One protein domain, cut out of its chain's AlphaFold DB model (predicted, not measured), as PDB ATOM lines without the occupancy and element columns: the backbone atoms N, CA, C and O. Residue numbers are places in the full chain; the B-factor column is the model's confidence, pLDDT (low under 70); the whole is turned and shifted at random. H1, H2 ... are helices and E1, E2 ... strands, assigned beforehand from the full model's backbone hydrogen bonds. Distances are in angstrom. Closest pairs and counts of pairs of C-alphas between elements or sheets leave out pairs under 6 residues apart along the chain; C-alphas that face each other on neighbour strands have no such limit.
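AT A GLANCE: This is residues 138 to 215 of the 215 residues of an uncharacterized protein of Prevotella intermedia ZT (UniProt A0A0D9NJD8). A small sheet of three strands has one long helix, H2, crossing one of its faces, while no named helix is on the other face. The short helix H3 packs on H2, the still shorter H1 lies near the first residue of H2, and a long stretch without a named element, residues 174 to 187, leads from H3 back to the sheet. The printed part has 78 residues, with three named helices and then three named strands along the chain: H1, H2, H3, E1, E2, E3. The sheet has the order E1, E2, E3, all antiparallel, and the class is mixed, helices and strands. The whole is compact, with a radius of gyration of the C-alphas of 11.9 A and spans of 32 by 24 by 20 A.

IN THESE COORDINATES: H1 is residues 138 to 141, 5.4 A from first to last C-alpha, and begins with C-alpha 138 at (49.696, 1.303, -11.895). H2, residues 145 to 161, is 23.6 A long and ends with C-alpha 161 at (41.627, -16.809, -31.442). H3 is residues 168 to 173, 8.6 A. E1 is residues 188 to 190, 6.4 A. E2 is residues 194 to 199, 16.5 A. E3 is residues 209 to 214, 16.7 A, and ends with C-alpha 214 at (54.547, -11.142, -21.502).

HOW THE PARTS SIT: E1, E2 and E3 form a meander, each strand the antiparallel neighbour of the one before. The hairpin E1 and E2 has N 189 and O 196 within hydrogen-bond range at 2.8 A. The hairpin E2 and E3 has N 197 and O 211 at 2.8 A and N 209 and O 199 at 3.0 A. H2 is on one face of this sheet, in two layers, helix and sheet, at a height over the sheet of 7.4 A. It runs across the strands, at 66 degrees to E3 on the local plane, over E3 and only just over E2, with 3 of its C-alphas. The closest C-alphas of H2 and E3 are those of Ile 153 and Val 211, 6.5 A apart. H2 touches H3 with residues 154 to 158 alone, the closest C-alphas being those of Ile 154 and Ala 168, 7.0 A apart. Their lines stand at a steep tilt of 38 degrees, the same way. H1 and H2 are close but not clearly touching, with the C-alphas of Lys 138 and Tyr 145 at 6.2 A. H1 and H3 are apart, and neither is on the sheet. In H2 and H3 every O i to N i+4 pair is within hydrogen-bond range; H1 is too short for such a pair.

THE WHOLE: The C-alphas farthest apart, those of Gly 179 and Glu 192, are 33.4 A apart. The printed part has no cut and ends at the chain's last residue, Asn 215. The link from H3 to E1, 14 residues, is long. The mean pLDDT of the printed part is 96.8, and no printed residue is under 70.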
ATOM      1  N   LYS A 138      48.910   0.072 -11.808       96.69
ATOM      2  CA  LYS A 138      49.696   1.303 -11.895       96.69
ATOM      3  C   LYS A 138      51.100   1.134 -11.310       96.69
ATOM      4  O   LYS A 138      52.074   1.589 -11.893       96.69
ATOM      5  N   GLU A 139      51.212   0.486 -10.157       95.25
ATOM      6  CA  GLU A 139      52.514   0.236  -9.527       95.25
ATOM      7  C   GLU A 139      53.338  -0.799 -10.293       95.25
ATOM      8  O   GLU A 139      54.558  -0.685 -10.347       95.25
ATOM      9  N   ALA A 140      52.681  -1.798 -10.883       95.06
ATOM     10  CA  ALA A 140      53.357  -2.861 -11.614       95.06
ATOM     11  C   ALA A 140      53.845  -2.432 -13.011       95.06
ATOM     12  O   ALA A 140      54.847  -2.985 -13.469       95.06
ATOM     13  N   PHE A 141      53.157  -1.481 -13.660       95.62
ATOM     14  CA  PHE A 141      53.343  -1.139 -15.079       95.62
ATOM     15  C   PHE A 141      53.505   0.360 -15.388       95.62
ATOM     16  O   PHE A 141      53.756   0.698 -16.539       95.62
ATOM     17  N   GLY A 142      53.382   1.260 -14.409       95.81
ATOM     18  CA  GLY A 142      53.533   2.707 -14.610       95.81
ATOM     19  C   GLY A 142      52.227   3.449 -14.916       95.81
ATOM     20  O   GLY A 142      51.130   2.906 -14.797       95.81
ATOM     21  N   ASP A 143      52.331   4.737 -15.258       96.38
ATOM     22  CA  ASP A 143      51.178   5.636 -15.439       96.38
ATOM     23  C   ASP A 143      50.363   5.351 -16.715       96.38
ATOM     24  O   ASP A 143      49.152   5.576 -16.735       96.38
ATOM     25  N   ASP A 144      50.999   4.836 -17.768       95.69
ATOM     26  CA  ASP A 144      50.395   4.554 -19.076       95.69
ATOM     27  C   ASP A 144      49.793   3.140 -19.178       95.69
ATOM     28  O   ASP A 144      49.286   2.754 -20.237       95.69
ATOM     29  N   TYR A 145      49.784   2.384 -18.068       96.94
ATOM     30  CA  TYR A 145      49.381   0.975 -18.030       96.94
ATOM     31  C   TYR A 145      48.050   0.709 -18.736       96.94
ATOM     32  O   TYR A 145      47.901  -0.298 -19.419       96.94
ATOM     33  N   ASN A 146      47.068   1.601 -18.585       96.81
ATOM     34  CA  ASN A 146      45.726   1.357 -19.093       96.81
ATOM     35  C   ASN A 146      45.717   1.252 -20.624       96.81
ATOM     36  O   ASN A 146      45.132   0.325 -21.178       96.81
ATOM     37  N   GLU A 147      46.391   2.170 -21.316       96.25
ATOM     38  CA  GLU A 147      46.456   2.148 -22.778       96.25
ATOM     39  C   GLU A 147      47.359   1.013 -23.273       96.25
ATOM     40  O   GLU A 147      46.954   0.226 -24.134       96.25
ATOM     41  N   THR A 148      48.553   0.899 -22.688       97.06
ATOM     42  CA  THR A 148      49.576  -0.065 -23.102       97.06
ATOM     43  C   THR A 148      49.109  -1.508 -22.896       97.06
ATOM     44  O   THR A 148      49.193  -2.325 -23.816       97.06
ATOM     45  N   LEU A 149      48.536  -1.829 -21.731       98.31
ATOM     46  CA  LEU A 149      48.030  -3.173 -21.448       98.31
ATOM     47  C   LEU A 149      46.778  -3.492 -22.259       98.31
ATOM     48  O   LEU A 149      46.666  -4.610 -22.741       98.31
ATOM     49  N   THR A 150      45.868  -2.534 -22.477       98.19
ATOM     50  CA  THR A 150      44.685  -2.777 -23.324       98.19
ATOM     51  C   THR A 150      45.094  -3.210 -24.729       98.19
ATOM     52  O   THR A 150      44.576  -4.204 -25.236       98.19
ATOM     53  N   LYS A 151      46.060  -2.512 -25.341       97.81
ATOM     54  CA  LYS A 151      46.595  -2.875 -26.662       97.81
ATOM     55  C   LYS A 151      47.221  -4.272 -26.648       97.81
ATOM     56  O   LYS A 151      46.876  -5.096 -27.490       97.81
ATOM     57  N   LYS A 152      48.078  -4.569 -25.660       98.31
ATOM     58  CA  LYS A 152      48.692  -5.903 -25.504       98.31
ATOM     59  C   LYS A 152      47.636  -7.008 -25.328       98.31
ATOM     60  O   LYS A 152      47.772  -8.070 -25.925       98.31
ATOM     61  N   ILE A 153      46.584  -6.762 -24.546       98.56
ATOM     62  CA  ILE A 153      45.498  -7.719 -24.285       98.56
ATOM     63  C   ILE A 153      44.729  -8.028 -25.567       98.56
ATOM     64  O   ILE A 153      44.558  -9.200 -25.886       98.56
ATOM     65  N   ILE A 154      44.308  -7.011 -26.326       98.31
ATOM     66  CA  ILE A 154      43.576  -7.232 -27.584       98.31
ATOM     67  C   ILE A 154      44.460  -7.972 -28.591       98.31
ATOM     68  O   ILE A 154      44.014  -8.966 -29.160       98.31
ATOM     69  N   ALA A 155      45.726  -7.571 -28.742       98.31
ATOM     70  CA  ALA A 155      46.675  -8.263 -29.613       98.31
ATOM     71  C   ALA A 155      46.885  -9.724 -29.210       98.31
ATOM     72  O   ALA A 155      46.943 -10.610 -30.062       98.31
ATOM     73  N   GLN A 156      46.949 -10.008 -27.911       98.50
ATOM     74  CA  GLN A 156      47.056 -11.379 -27.437       98.50
ATOM     75  C   GLN A 156      45.771 -12.181 -27.668       98.50
ATOM     76  O   GLN A 156      45.844 -13.352 -28.035       98.50
ATOM     77  N   MET A 157      44.596 -11.576 -27.488       98.06
ATOM     78  CA  MET A 157      43.320 -12.222 -27.802       98.06
ATOM     79  C   MET A 157      43.210 -12.534 -29.297       98.06
ATOM     80  O   MET A 157      42.873 -13.663 -29.645       98.06
ATOM     81  N   ALA A 158      43.566 -11.585 -30.165       98.12
ATOM     82  CA  ALA A 158      43.588 -11.783 -31.611       98.12
ATOM     83  C   ALA A 158      44.481 -12.965 -32.007       98.12
ATOM     84  O   ALA A 158      44.046 -13.830 -32.758       98.12
ATOM     85  N   LYS A 159      45.677 -13.080 -31.413       97.69
ATOM     86  CA  LYS A 159      46.558 -14.245 -31.605       97.69
ATOM     87  C   LYS A 159      45.943 -15.548 -31.091       97.69
ATOM     88  O   LYS A 159      45.998 -16.559 -31.779       97.69
ATOM     89  N   ASN A 160      45.365 -15.542 -29.887       96.44
ATOM     90  CA  ASN A 160      44.799 -16.745 -29.264       96.44
ATOM     91  C   ASN A 160      43.601 -17.314 -30.041       96.44
ATOM     92  O   ASN A 160      43.345 -18.516 -29.975       96.44
ATOM     93  N   TYR A 161      42.854 -16.454 -30.732       96.12
ATOM     94  CA  TYR A 161      41.627 -16.809 -31.442       96.12
ATOM     95  C   TYR A 161      41.729 -16.679 -32.969       96.12
ATOM     96  O   TYR A 161      40.703 -16.824 -33.634       96.12
ATOM     97  N   ASP A 162      42.926 -16.414 -33.501       96.69
ATOM     98  CA  ASP A 162      43.204 -16.257 -34.935       96.69
ATOM     99  C   ASP A 162      42.288 -15.214 -35.607       96.69
ATOM    100  O   ASP A 162      41.527 -15.499 -36.532       96.69
ATOM    101  N   TRP A 163      42.265 -13.996 -35.055       97.31
ATOM    102  CA  TRP A 163      41.498 -12.881 -35.617       97.31
ATOM    103  C   TRP A 163      42.287 -12.144 -36.696       97.31
ATOM    104  O   TRP A 163      43.495 -11.971 -36.576       97.31
ATOM    105  N   ASP A 164      41.562 -11.640 -37.696       95.94
ATOM    106  CA  ASP A 164      42.141 -10.882 -38.813       95.94
ATOM    107  C   ASP A 164      42.835  -9.579 -38.371       95.94
ATOM    108  O   ASP A 164      43.858  -9.204 -38.937       95.94
ATOM    109  N   ASP A 165      42.296  -8.929 -37.333       96.88
ATOM    110  CA  ASP A 165      42.765  -7.652 -36.794       96.88
ATOM    111  C   ASP A 165      42.877  -7.709 -35.259       96.88
ATOM    112  O   ASP A 165      42.147  -8.444 -34.582       96.88
ATOM    113  N   ASP A 166      43.769  -6.896 -34.694       96.31
ATOM    114  CA  ASP A 166      44.027  -6.778 -33.256       96.31
ATOM    115  C   ASP A 166      43.475  -5.486 -32.636       96.31
ATOM    116  O   ASP A 166      44.071  -4.884 -31.736       96.31
ATOM    117  N   ASP A 167      42.285  -5.083 -33.077       97.25
ATOM    118  CA  ASP A 167      41.606  -3.889 -32.589       97.25
ATOM    119  C   ASP A 167      40.324  -4.172 -31.780       97.25
ATOM    120  O   ASP A 167      39.813  -5.290 -31.658       97.25
ATOM    121  N   ALA A 168      39.803  -3.105 -31.171       96.62
ATOM    122  CA  ALA A 168      38.607  -3.172 -30.343       96.62
ATOM    123  C   ALA A 168      37.338  -3.518 -31.140       96.62
ATOM    124  O   ALA A 168      36.446  -4.166 -30.594       96.62
ATOM    125  N   ALA A 169      37.236  -3.087 -32.400       97.25
ATOM    126  CA  ALA A 169      36.067  -3.353 -33.232       97.25
ATOM    127  C   ALA A 169      35.993  -4.842 -33.591       97.25
ATOM    128  O   ALA A 169      34.914  -5.438 -33.512       97.25
ATOM    129  N   GLN A 170      37.135  -5.461 -33.887       97.19
ATOM    130  CA  GLN A 170      37.234  -6.893 -34.117       97.19
ATOM    131  C   GLN A 170      36.920  -7.682 -32.844       97.19
ATOM    132  O   GLN A 170      36.098  -8.596 -32.883       97.19
ATOM    133  N   ALA A 171      37.465  -7.294 -31.687       97.44
ATOM    134  CA  ALA A 171      37.112  -7.939 -30.418       97.44
ATOM    135  C   ALA A 171      35.589  -7.909 -30.159       97.44
ATOM    136  O   ALA A 171      34.984  -8.938 -29.838       97.44
ATOM    137  N   GLN A 172      34.955  -6.752 -30.384       97.69
ATOM    138  CA  GLN A 172      33.509  -6.567 -30.243       97.69
ATOM    139  C   GLN A 172      32.698  -7.386 -31.245       97.69
ATOM    140  O   GLN A 172      31.705  -8.003 -30.853       97.69
ATOM    141  N   SER A 173      33.127  -7.467 -32.508       97.12
ATOM    142  CA  SER A 173      32.458  -8.286 -33.528       97.12
ATOM    143  C   SER A 173      32.476  -9.781 -33.175       97.12
ATOM    144  O   SER A 173      31.523 -10.503 -33.467       97.12
ATOM    145  N   LYS A 174      33.521 -10.236 -32.470       97.44
ATOM    146  CA  LYS A 174      33.683 -11.615 -31.973       97.44
ATOM    147  C   LYS A 174      32.990 -11.872 -30.628       97.44
ATOM    148  O   LYS A 174      33.095 -12.973 -30.089       97.44
ATOM    149  N   GLY A 175      32.261 -10.892 -30.090       97.25
ATOM    150  CA  GLY A 175      31.499 -11.039 -28.850       97.25
ATOM    151  C   GLY A 175      32.300 -10.782 -27.570       97.25
ATOM    152  O   GLY A 175      31.871 -11.220 -26.501       97.25
ATOM    153  N   TYR A 176      33.446 -10.100 -27.659       98.06
ATOM    154  CA  TYR A 176      34.238  -9.655 -26.510       98.06
ATOM    155  C   TYR A 176      34.113  -8.139 -26.324       98.06
ATOM    156  O   TYR A 176      34.169  -7.394 -27.291       98.06
ATOM    157  N   PHE A 177      33.960  -7.650 -25.092       97.88
ATOM    158  CA  PHE A 177      33.792  -6.215 -24.798       97.88
ATOM    159  C   PHE A 177      32.596  -5.554 -25.521       97.88
ATOM    160  O   PHE A 177      32.612  -4.355 -25.803       97.88
ATOM    161  N   VAL A 178      31.537  -6.311 -25.832       97.06
ATOM    162  CA  VAL A 178      30.364  -5.783 -26.551       97.06
ATOM    163  C   VAL A 178      29.706  -4.658 -25.749       97.06
ATOM    164  O   VAL A 178      29.254  -4.864 -24.625       97.06
ATOM    165  N   GLY A 179      29.643  -3.462 -26.339       94.88
ATOM    166  CA  GLY A 179      29.031  -2.284 -25.714       94.88
ATOM    167  C   GLY A 179      29.881  -1.609 -24.631       94.88
ATOM    168  O   GLY A 179      29.404  -0.672 -23.994       94.88
ATOM    169  N   ILE A 180      31.131  -2.040 -24.433       96.38
ATOM    170  CA  ILE A 180      32.063  -1.456 -23.461       96.38
ATOM    171  C   ILE A 180      33.431  -1.193 -24.101       96.38
ATOM    172  O   ILE A 180      33.828  -1.840 -25.068       96.38
ATOM    173  N   LYS A 181      34.177  -0.221 -23.569       96.81
ATOM    174  CA  LYS A 181      35.554   0.038 -24.010       96.81
ATOM    175  C   LYS A 181      36.480  -1.047 -23.440       96.81
ATOM    176  O   LYS A 181      36.358  -1.307 -22.247       96.81
ATOM    177  N   PRO A 182      37.409  -1.633 -24.218       98.00
ATOM    178  CA  PRO A 182      38.413  -2.552 -23.683       98.00
ATOM    179  C   PRO A 182      39.300  -1.928 -22.596       98.00
ATOM    180  O   PRO A 182      39.573  -0.725 -22.627       98.00
ATOM    181  N   TYR A 183      39.726  -2.749 -21.634       98.31
ATOM    182  CA  TYR A 183      40.500  -2.344 -20.454       98.31
ATOM    183  C   TYR A 183      41.284  -3.533 -19.876       98.31
ATOM    184  O   TYR A 183      40.842  -4.677 -20.038       98.31
ATOM    185  N   PRO A 184      42.396  -3.308 -19.153       98.19
ATOM    186  CA  PRO A 184      43.047  -4.345 -18.367       98.19
ATOM    187  C   PRO A 184      42.266  -4.609 -17.077       98.19
ATOM    188  O   PRO A 184      41.960  -3.684 -16.322       98.19
ATOM    189  N   SER A 185      41.956  -5.876 -16.804       98.06
ATOM    190  CA  SER A 185      41.271  -6.261 -15.566       98.06
ATOM    191  C   SER A 185      42.129  -5.962 -14.329       98.06
ATOM    192  O   SER A 185      43.310  -6.303 -14.277       98.06
ATOM    193  N   ALA A 186      41.524  -5.378 -13.292       96.69
ATOM    194  CA  ALA A 186      42.158  -5.255 -11.974       96.69
ATOM    195  C   ALA A 186      42.235  -6.603 -11.226       96.69
ATOM    196  O   ALA A 186      42.896  -6.697 -10.192       96.69
ATOM    197  N   ASN A 187      41.585  -7.643 -11.754       97.81
ATOM    198  CA  ASN A 187      41.689  -9.025 -11.317       97.81
ATOM    199  C   ASN A 187      42.780  -9.720 -12.147       97.81
ATOM    200  O   ASN A 187      42.512 -10.277 -13.211       97.81
ATOM    201  N   PHE A 188      44.032  -9.618 -11.701       98.12
ATOM    202  CA  PHE A 188      45.193 -10.106 -12.449       98.12
ATOM    203  C   PHE A 188      46.138 -10.929 -11.576       98.12
ATOM    204  O   PHE A 188      46.163 -10.791 -10.352       98.12
ATOM    205  N   ILE A 189      46.938 -11.769 -12.221       98.00
ATOM    206  CA  ILE A 189      47.982 -12.595 -11.618       98.00
ATOM    207  C   ILE A 189      49.308 -12.116 -12.197       98.00
ATOM    208  O   ILE A 189      49.539 -12.256 -13.399       98.00
ATOM    209  N   LEU A 190      50.154 -11.537 -11.350       96.88
ATOM    210  CA  LEU A 190      51.501 -11.119 -11.715       96.88
ATOM    211  C   LEU A 190      52.456 -12.302 -11.530       96.88
ATOM    212  O   LEU A 190      52.760 -12.688 -10.398       96.88
ATOM    213  N   HIS A 191      52.917 -12.879 -12.635       95.75
ATOM    214  CA  HIS A 191      53.985 -13.881 -12.639       95.75
ATOM    215  C   HIS A 191      55.343 -13.187 -12.790       95.75
ATOM    216  O   HIS A 191      55.408 -11.969 -12.958       95.75
ATOM    217  N   GLU A 192      56.425 -13.964 -12.749       91.00
ATOM    218  CA  GLU A 192      57.787 -13.449 -12.949       91.00
ATOM    219  C   GLU A 192      57.923 -12.762 -14.324       91.00
ATOM    220  O   GLU A 192      58.173 -11.558 -14.406       91.00
ATOM    221  N   ASP A 193      57.617 -13.497 -15.399       93.69
ATOM    222  CA  ASP A 193      57.856 -13.055 -16.784       93.69
ATOM    223  C   ASP A 193      56.577 -12.675 -17.550       93.69
ATOM    224  O   ASP A 193      56.630 -12.227 -18.694       93.69
ATOM    225  N   SER A 194      55.403 -12.855 -16.944       96.88
ATOM    226  CA  SER A 194      54.118 -12.593 -17.599       96.88
ATOM    227  C   SER A 194      53.051 -12.113 -16.623       96.88
ATOM    228  O   SER A 194      53.218 -12.161 -15.402       96.88
ATOM    229  N   THR A 195      51.924 -11.664 -17.166       98.19
ATOM    230  CA  THR A 195      50.749 -11.267 -16.393       98.19
ATOM    231  C   THR A 195      49.484 -11.829 -17.012       98.19
ATOM    232  O   THR A 195      49.220 -11.622 -18.195       98.19
ATOM    233  N   THR A 196      48.681 -12.514 -16.197       98.50
ATOM    234  CA  THR A 196      47.367 -13.031 -16.596       98.50
ATOM    235  C   THR A 196      46.262 -12.106 -16.103       98.50
ATOM    236  O   THR A 196      46.105 -11.922 -14.900       98.50
ATOM    237  N   PHE A 197      45.456 -11.575 -17.017       98.62
ATOM    238  CA  PHE A 197      44.227 -10.839 -16.722       98.62
ATOM    239  C   PHE A 197      43.045 -11.802 -16.708       98.62
ATOM    240  O   PHE A 197      42.862 -12.563 -17.660       98.62
ATOM    241  N   VAL A 198      42.255 -11.765 -15.639       98.50
ATOM    242  CA  VAL A 198      41.095 -12.633 -15.432       98.50
ATOM    243  C   VAL A 198      39.826 -11.794 -15.536       98.50
ATOM    244  O   VAL A 198      39.628 -10.851 -14.768       98.50
ATOM    245  N   TYR A 199      38.964 -12.158 -16.479       98.19
ATOM    246  CA  TYR A 199      37.642 -11.569 -16.662       98.19
ATOM    247  C   TYR A 199      36.588 -12.619 -16.344       98.19
ATOM    248  O   TYR A 199      36.571 -13.692 -16.953       98.19
ATOM    249  N   SER A 200      35.697 -12.305 -15.410       96.12
ATOM    250  CA  SER A 200      34.632 -13.216 -14.992       96.12
ATOM    251  C   SER A 200      33.653 -13.481 -16.136       96.12
ATOM    252  O   SER A 200      33.480 -12.667 -17.046       96.12
ATOM    253  N   ALA A 201      32.953 -14.615 -16.080       95.62
ATOM    254  CA  ALA A 201      31.869 -14.885 -17.018       95.62
ATOM    255  C   ALA A 201      30.812 -13.765 -16.969       95.62
ATOM    256  O   ALA A 201      30.318 -13.400 -15.903       95.62
ATOM    257  N   GLY A 202      30.473 -13.221 -18.135       94.88
ATOM    258  CA  GLY A 202      29.573 -12.081 -18.308       94.88
ATOM    259  C   GLY A 202      30.249 -10.707 -18.245       94.88
ATOM    260  O   GLY A 202      29.593  -9.722 -18.567       94.88
ATOM    261  N   GLU A 203      31.529 -10.617 -17.868       96.12
ATOM    262  CA  GLU A 203      32.246  -9.338 -17.761       96.12
ATOM    263  C   GLU A 203      32.589  -8.769 -19.141       96.12
ATOM    264  O   GLU A 203      32.240  -7.632 -19.457       96.12
ATOM    265  N   ILE A 204      33.244  -9.577 -19.980       97.44
ATOM    266  CA  ILE A 204      33.598  -9.201 -21.358       97.44
ATOM    267  C   ILE A 204      33.061 -10.189 -22.392       97.44
ATOM    268  O   ILE A 204      32.943  -9.832 -23.557       97.44
ATOM    269  N   ASN A 205      32.747 -11.419 -21.983       97.06
ATOM    270  CA  ASN A 205      32.209 -12.499 -22.805       97.06
ATOM    271  C   ASN A 205      31.273 -13.358 -21.942       97.06
ATOM    272  O   ASN A 205      31.340 -13.294 -20.720       97.06
ATOM    273  N   SER A 206      30.412 -14.184 -22.543       94.19
ATOM    274  CA  SER A 206      29.532 -15.087 -21.783       94.19
ATOM    275  C   SER A 206      30.292 -16.137 -20.963       94.19
ATOM    276  O   SER A 206      29.754 -16.650 -19.983       94.19
ATOM    277  N   LYS A 207      31.535 -16.448 -21.342       94.56
ATOM    278  CA  LYS A 207      32.455 -17.317 -20.602       94.56
ATOM    279  C   LYS A 207      33.523 -16.496 -19.882       94.56
ATOM    280  O   LYS A 207      33.792 -15.359 -20.255       94.56
ATOM    281  N   GLU A 208      34.130 -17.097 -18.861       96.19
ATOM    282  CA  GLU A 208      35.344 -16.566 -18.234       96.19
ATOM    283  C   GLU A 208      36.477 -16.512 -19.269       96.19
ATOM    284  O   GLU A 208      36.613 -17.419 -20.098       96.19
ATOM    285  N   VAL A 209      37.262 -15.436 -19.241       97.56
ATOM    286  CA  VAL A 209      38.352 -15.195 -20.192       97.56
ATOM    287  C   VAL A 209      39.626 -14.898 -19.425       97.56
ATOM    288  O   VAL A 209      39.663 -13.987 -18.601       97.56
ATOM    289  N   HIS A 210      40.682 -15.651 -19.723       97.88
ATOM    290  CA  HIS A 210      42.026 -15.398 -19.217       97.88
ATOM    291  C   HIS A 210      42.917 -14.950 -20.375       97.88
ATOM    292  O   HIS A 210      42.990 -15.633 -21.397       97.88
ATOM    293  N   VAL A 211      43.612 -13.825 -20.212       98.25
ATOM    294  CA  VAL A 211      44.567 -13.322 -21.206       98.25
ATOM    295  C   VAL A 211      45.922 -13.154 -20.539       98.25
ATOM    296  O   VAL A 211      46.068 -12.314 -19.658       98.25
ATOM    297  N   THR A 212      46.905 -13.955 -20.947       98.31
ATOM    298  CA  THR A 212      48.285 -13.854 -20.451       98.31
ATOM    299  C   THR A 212      49.145 -13.120 -21.461       98.31
ATOM    300  O   THR A 212      49.234 -13.563 -22.601       98.31
ATOM    301  N   ILE A 213      49.781 -12.031 -21.040       97.69
ATOM    302  CA  ILE A 213      50.744 -11.271 -21.844       97.69
ATOM    303  C   ILE A 213      52.127 -11.342 -21.197       97.69
ATOM    304  O   ILE A 213      52.226 -11.406 -19.971       97.69
ATOM    305  N   ASP A 214      53.178 -11.268 -22.004       94.38
ATOM    306  CA  ASP A 214      54.547 -11.142 -21.502       94.38
ATOM    307  C   ASP A 214      54.786  -9.723 -20.948       94.38
ATOM    308  O   ASP A 214      54.271  -8.727 -21.493       94.38
ATOM    309  N   ASN A 215      55.530  -9.648 -19.836       82.25
ATOM    310  CA  ASN A 215      55.801  -8.401 -19.112       82.25
ATOM    311  C   ASN A 215      56.661  -7.439 -19.946       82.25
ATOM    312  O   ASN A 215      57.753  -7.839 -20.399       82.25
TER     313      ASN A 215